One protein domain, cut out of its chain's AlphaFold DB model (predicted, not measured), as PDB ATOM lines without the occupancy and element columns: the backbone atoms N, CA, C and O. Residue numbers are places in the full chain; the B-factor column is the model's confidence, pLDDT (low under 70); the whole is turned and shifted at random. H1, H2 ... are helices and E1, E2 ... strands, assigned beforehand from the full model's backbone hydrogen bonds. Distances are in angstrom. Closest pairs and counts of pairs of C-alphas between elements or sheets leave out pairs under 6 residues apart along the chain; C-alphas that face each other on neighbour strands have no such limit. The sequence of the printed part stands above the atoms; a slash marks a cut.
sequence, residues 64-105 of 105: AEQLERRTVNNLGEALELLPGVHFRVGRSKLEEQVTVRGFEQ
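What this domain is: This is residues 64 to 105 of the 105 residues of the protein "Plug domain-containing protein" of Acidobacteria bacterium (UniProt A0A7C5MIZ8). Two short helices and a strand hairpin stand in a flat row, with H2 in the middle between H1 and the hairpin of E1 and E2. H2 packs on E1 and has E2 near it, H1 sits at the far end of the row close to H2, and the hairpin's loop, residues 90 to 95, sticks out. The printed part has 42 residues, with two named helices and two named strands in the order H1, H2, E1, E2; the sheet is E1 - E2, antiparallel, and the class is mixed, helices and strands. The whole is only just loose, close to compact, with a radius of gyration of the C-alphas of 11.1 A and spans of 29 by 23 by 10 A.

How they stand to each other: H1, residues 64 to 70, is close but not clearly touching H2, residues 75 to 80; their closest C-alphas, those of Leu 67 and Ala 78, are 6.7 A apart. The two helices run the same way at a steep tilt of 69 degrees, only just short of about perpendicular. In H1 and H2, every O i to N i+4 pair is within hydrogen-bond range. H2 has 8 pairs of C-alphas within 8 A with E1, residues 85 to 89, the closest being those of Gly 76 and Phe 87 at 5.8 A. E1 and E2, residues 96 to 100, form a hairpin of antiparallel neighbours, with 161 degrees between their directions. Across it, N 86 and O 99 are 2.8 A apart and N 97 and O 88 are 2.9 A apart, both within hydrogen-bond range. H2 and E2 are near each other, with 7 pairs of C-alphas within 10 A. H1 is apart from E1 and from E2. Residues 99 to 100 of E2 also pair, antiparallel, with residues 103 to 104, a stretch too short to be named.

Where its parts are: H1 begins at C-alpha 64, at (111.215, 140.529, 98.487), and is 10.0 A long from first to last C-alpha. H2 is 8.7 A long; its first C-alpha, that of Leu 75, is at (116.129, 129.631, 100.961). E1, from Val 85 to Val 89, is 13.4 A long. E2, from Glu 96 to Val 100, is 13.3 A long and ends at C-alpha 100, at (121.252, 124.423, 88.109).

The domain as a whole: The two C-alphas farthest apart, those of Glu 65 and Arg 91, are 31.7 A from each other. The printed part has no cut and ends at residue 105, the chain's last residue. The links from H1 to H2 and from H2 to E1 are tight, and the link from E1 to E2 is short. Residues 90 to 95 stand free. The mean pLDDT of the printed part is 80.4, and residues 93 to 94 and residue 105 are under 70.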
ATOM      1  N   ALA A  64     111.889 140.766  97.211       82.38
ATOM      2  CA  ALA A  64     111.215 140.529  98.487       82.38
ATOM      3  C   ALA A  64     109.691 140.408  98.318       82.38
ATOM      4  O   ALA A  64     109.077 139.485  98.849       82.38
ATOM      5  N   GLU A  65     109.081 141.255  97.485       82.38
ATOM      6  CA  GLU A  65     107.638 141.201  97.233       82.38
ATOM      7  C   GLU A  65     107.217 139.889  96.552       82.38
ATOM      8  O   GLU A  65     106.088 139.423  96.723       82.38
ATOM      9  N   GLN A  66     108.099 139.283  95.751       80.81
ATOM     10  CA  GLN A  66     107.831 138.002  95.098       80.81
ATOM     11  C   GLN A  66     107.895 136.840  96.092       80.81
ATOM     12  O   GLN A  66     107.063 135.933  96.004       80.81
ATOM     13  N   LEU A  67     108.818 136.897  97.058       86.38
ATOM     14  CA  LEU A  67     108.898 135.935  98.162       86.38
ATOM     15  C   LEU A  67     107.657 136.014  99.058       86.38
ATOM     16  O   LEU A  67     107.056 134.986  99.368       86.38
ATOM     17  N   GLU A  68     107.213 137.227  99.396       84.81
ATOM     18  CA  GLU A  68     106.021 137.455 100.221       84.81
ATOM     19  C   GLU A  68     104.744 136.938  99.548       84.81
ATOM     20  O   GLU A  68     103.965 136.202 100.159       84.81
ATOM     21  N   ARG A  69     104.551 137.243  98.255       87.00
ATOM     22  CA  ARG A  69     103.394 136.760  97.473       87.00
ATOM     23  C   ARG A  69     103.320 135.240  97.386       87.00
ATOM     24  O   ARG A  69     102.228 134.695  97.248       87.00
ATOM     25  N   ARG A  70     104.474 134.571  97.400       82.50
ATOM     26  CA  ARG A  70     104.596 133.110  97.331       82.50
ATOM     27  C   ARG A  70     104.667 132.461  98.720       82.50
ATOM     28  O   ARG A  70     104.666 131.239  98.785       82.50
ATOM     29  N   THR A  71     104.685 133.259  99.795       85.50
ATOM     30  CA  THR A  71     104.801 132.809 101.195       85.50
ATOM     31  C   THR A  71     105.985 131.860 101.394       85.50
ATOM     32  O   THR A  71     105.862 130.791 101.987       85.50
ATOM     33  N   VAL A  72     107.134 132.255 100.848       84.81
ATOM     34  CA  VAL A  72     108.390 131.510 100.958       84.81
ATOM     35  C   VAL A  72     108.994 131.714 102.345       84.81
ATOM     36  O   VAL A  72     109.157 132.852 102.783       84.81
ATOM     37  N   ASN A  73     109.349 130.623 103.024       83.62
ATOM     38  CA  ASN A  73     109.856 130.656 104.402       83.62
ATOM     39  C   ASN A  73     111.318 130.209 104.525       83.62
ATOM     40  O   ASN A  73     111.920 130.378 105.585       83.62
ATOM     41  N   ASN A  74     111.891 129.618 103.475       82.81
ATOM     42  CA  ASN A  74     113.276 129.158 103.470       82.81
ATOM     43  C   ASN A  74     113.973 129.425 102.126       82.81
ATOM     44  O   ASN A  74     113.335 129.694 101.108       82.81
ATOM     45  N   LEU A  75     115.307 129.368 102.140       81.75
ATOM     46  CA  LEU A  75     116.129 129.631 100.961       81.75
ATOM     47  C   LEU A  75     115.875 128.612  99.840       81.75
ATOM     48  O   LEU A  75     115.858 128.992  98.676       81.75
ATOM     49  N   GLY A  76     115.627 127.345 100.170       81.88
ATOM     50  CA  GLY A  76     115.324 126.311  99.177       81.88
ATOM     51  C   GLY A  76     114.064 126.615  98.369       81.88
ATOM     52  O   GLY A  76     114.091 126.610  97.142       81.88
ATOM     53  N   GLU A  77     112.986 126.982  99.056       82.12
ATOM     54  CA  GLU A  77     111.719 127.433  98.472       82.12
ATOM     55  C   GLU A  77     111.905 128.698  97.625       82.12
ATOM     56  O   GLU A  77     111.260 128.846  96.588       82.12
ATOM     57  N   ALA A  78     112.804 129.607  98.026       85.88
ATOM     58  CA  ALA A  78     113.142 130.779  97.221       85.88
ATOM     59  C   ALA A  78     113.851 130.376  95.921       85.88
ATOM     60  O   ALA A  78     113.524 130.881  94.849       85.88
ATOM     61  N   LEU A  79     114.800 129.442  96.003       85.56
ATOM     62  CA  LEU A  79     115.576 128.966  94.861       85.56
ATOM     63  C   LEU A  79     114.728 128.164  93.864       85.56
ATOM     64  O   LEU A  79     114.974 128.258  92.666       85.56
ATOM     65  N   GLU A  80     113.698 127.445  94.312       84.62
ATOM     66  CA  GLU A  80     112.753 126.748  93.421       84.62
ATOM     67  C   GLU A  80     111.943 127.687  92.516       84.62
ATOM     68  O   GLU A  80     111.435 127.264  91.475       84.62
ATOM     69  N   LEU A  81     111.817 128.968  92.875       85.94
ATOM     70  CA  LEU A  81     111.153 129.955  92.022       85.94
ATOM     71  C   LEU A  81     112.002 130.340  90.802       85.94
ATOM     72  O   LEU A  81     111.468 130.911  89.847       85.94
ATOM     73  N   LEU A  82     113.306 130.047  90.820       86.44
ATOM     74  CA  LEU A  82     114.205 130.357  89.717       86.44
ATOM     75  C   LEU A  82     114.069 129.324  88.589       86.44
ATOM     76  O   LEU A  82     114.093 128.112  88.823       86.44
ATOM     77  N   PRO A  83     113.987 129.772  87.324       81.88
ATOM     78  CA  PRO A  83     113.878 128.860  86.199       81.88
ATOM     79  C   PRO A  83     115.145 128.010  86.052       81.88
ATOM     80  O   PRO A  83     116.257 128.525  85.937       81.88
ATOM     81  N   GLY A  84     114.963 126.689  85.991       81.81
ATOM     82  CA  GLY A  84     116.061 125.738  85.806       81.81
ATOM     83  C   GLY A  84     116.892 125.476  87.063       81.81
ATOM     84  O   GLY A  84     117.963 124.878  86.941       81.81
ATOM     85  N   VAL A  85     116.411 125.899  88.235       84.69
ATOM     86  CA  VAL A  85     116.969 125.536  89.539       84.69
ATOM     87  C   VAL A  85     116.100 124.451  90.166       84.69
ATOM     88  O   VAL A  85     114.876 124.551  90.202       84.69
ATOM     89  N   HIS A  86     116.738 123.390  90.648       83.00
ATOM     90  CA  HIS A  86     116.097 122.333  91.414       83.00
ATOM     91  C   HIS A  86     116.759 122.241  92.780       83.00
ATOM     92  O   HIS A  86     117.958 121.990  92.876       83.00
ATOM     93  N   PHE A  87     115.963 122.421  93.826       83.19
ATOM     94  CA  PHE A  87     116.402 122.238  95.198       83.19
ATOM     95  C   PHE A  87     116.078 120.815  95.656       83.19
ATOM     96  O   PHE A  87     114.995 120.290  95.392       83.19
ATOM     97  N   ARG A  88     117.027 120.152  96.316       80.44
ATOM     98  CA  ARG A  88     116.826 118.829  96.911       80.44
ATOM     99  C   ARG A  88     117.394 118.813  98.317       80.44
ATOM    100  O   ARG A  88     118.545 119.170  98.535       80.44
ATOM    101  N   VAL A  89     116.593 118.323  99.257       77.25
ATOM    102  CA  VAL A  89     117.061 118.002 100.606       77.25
ATOM    103  C   VAL A  89     117.418 116.519 100.632       77.25
ATOM    104  O   VAL A  89     116.588 115.665 100.304       77.25
ATOM    105  N   GLY A  90     118.665 116.214 100.975       72.31
ATOM    106  CA  GLY A  90     119.172 114.859 101.130       72.31
ATOM    107  C   GLY A  90     118.469 114.092 102.254       72.31
ATOM    108  O   GLY A  90     117.641 114.612 103.003       72.31
ATOM    109  N   ARG A  91     118.806 112.804 102.407       70.69
ATOM    110  CA  ARG A  91     118.243 111.966 103.493       70.69
ATOM    111  C   ARG A  91     118.593 112.499 104.882       70.69
ATOM    112  O   ARG A  91     117.852 112.276 105.837       70.69
ATOM    113  N   SER A  92     119.730 113.175 104.984       71.44
ATOM    114  CA  SER A  92     120.114 113.983 106.127       71.44
ATOM    115  C   SER A  92     119.528 115.381 105.935       71.44
ATOM    116  O   SER A  92     119.829 116.028 104.939       71.44
ATOM    117  N   LYS A  93     118.744 115.886 106.897       66.75
ATOM    118  CA  LYS A  93     118.238 117.279 106.900       66.75
ATOM    119  C   LYS A  93     119.341 118.356 106.845       66.75
ATOM    120  O   LYS A  93     119.016 119.533 106.836       66.75
ATOM    121  N   LEU A  94     120.612 117.959 106.887       68.62
ATOM    122  CA  LEU A  94     121.783 118.834 106.819       68.62
ATOM    123  C   LEU A  94     122.387 118.922 105.410       68.62
ATOM    124  O   LEU A  94     123.272 119.740 105.195       68.62
ATOM    125  N   GLU A  95     121.963 118.069 104.477       70.88
ATOM    126  CA  GLU A  95     122.479 118.060 103.110       70.88
ATOM    127  C   GLU A  95     121.470 118.756 102.199       70.88
ATOM    128  O   GLU A  95     120.452 118.181 101.819       70.88
ATOM    129  N   GLU A  96     121.746 120.013 101.876       75.12
ATOM    130  CA  GLU A  96     120.996 120.782 100.887       75.12
ATOM    131  C   GLU A  96     121.787 120.777  99.579       75.12
ATOM    132  O   GLU A  96     122.967 121.120  99.563       75.12
ATOM    133  N   GLN A  97     121.156 120.341  98.491       79.94
ATOM    134  CA  GLN A  97     121.760 120.285  97.163       79.94
ATOM    135  C   GLN A  97     120.971 121.166  96.202       79.94
ATOM    136  O   GLN A  97     119.742 121.079  96.115       79.94
ATOM    137  N   VAL A  98     121.694 121.989  95.446       81.00
ATOM    138  CA  VAL A  98     121.126 122.855  94.413       81.00
ATOM    139  C   VAL A  98     121.623 122.368  93.060       81.00
ATOM    140  O   VAL A  98     122.820 122.303  92.803       81.00
ATOM    141  N   THR A  99     120.699 122.020  92.170       82.88
ATOM    142  CA  THR A  99     121.015 121.673  90.785       82.88
ATOM    143  C   THR A  99     120.596 122.817  89.873       82.88
ATOM    144  O   THR A  99     119.421 123.175  89.832       82.88
ATOM    145  N   VAL A 100     121.525 123.360  89.088       83.12
ATOM    146  CA  VAL A 100     121.252 124.423  88.109       83.12
ATOM    147  C   VAL A 100     121.468 123.868  86.707       83.12
ATOM    148  O   VAL A 100     122.557 123.413  86.366       83.12
ATOM    149  N   ARG A 101     120.415 123.865  85.878       83.00
ATOM    150  CA  ARG A 101     120.435 123.330  84.498       83.00
ATOM    151  C   ARG A 101     120.990 121.895  84.391       83.00
ATOM    152  O   ARG A 101     121.596 121.537  83.387       83.00
ATOM    153  N   GLY A 102     120.759 121.073  85.417       79.69
ATOM    154  CA  GLY A 102     121.184 119.667  85.457       79.69
ATOM    155  C   GLY A 102     122.583 119.415  86.030       79.69
ATOM    156  O   GLY A 102     122.987 118.259  86.088       79.69
ATOM    157  N   PHE A 103     123.293 120.454  86.480       78.19
ATOM    158  CA  PHE A 103     124.587 120.334  87.156       78.19
ATOM    159  C   PHE A 103     124.442 120.621  88.652       78.19
ATOM    160  O   PHE A 103     123.791 121.595  89.030       78.19
ATOM    161  N   GLU A 104     125.016 119.756  89.485       77.19
ATOM    162  CA  GLU A 104     125.058 119.920  90.944       77.19
ATOM    163  C   GLU A 104     126.118 120.963  91.335       77.19
ATOM    164  O   GLU A 104     127.180 121.029  90.709       77.19
ATOM    165  N   GLN A 105     125.800 121.785  92.340       65.69
ATOM    166  CA  GLN A 105     126.664 122.803  92.950       65.69
ATOM    167  C   GLN A 105     126.906 122.483  94.423       65.69
ATOM    168  O   GLN A 105     125.956 121.985  95.074       65.69
TER     169      GLN A 105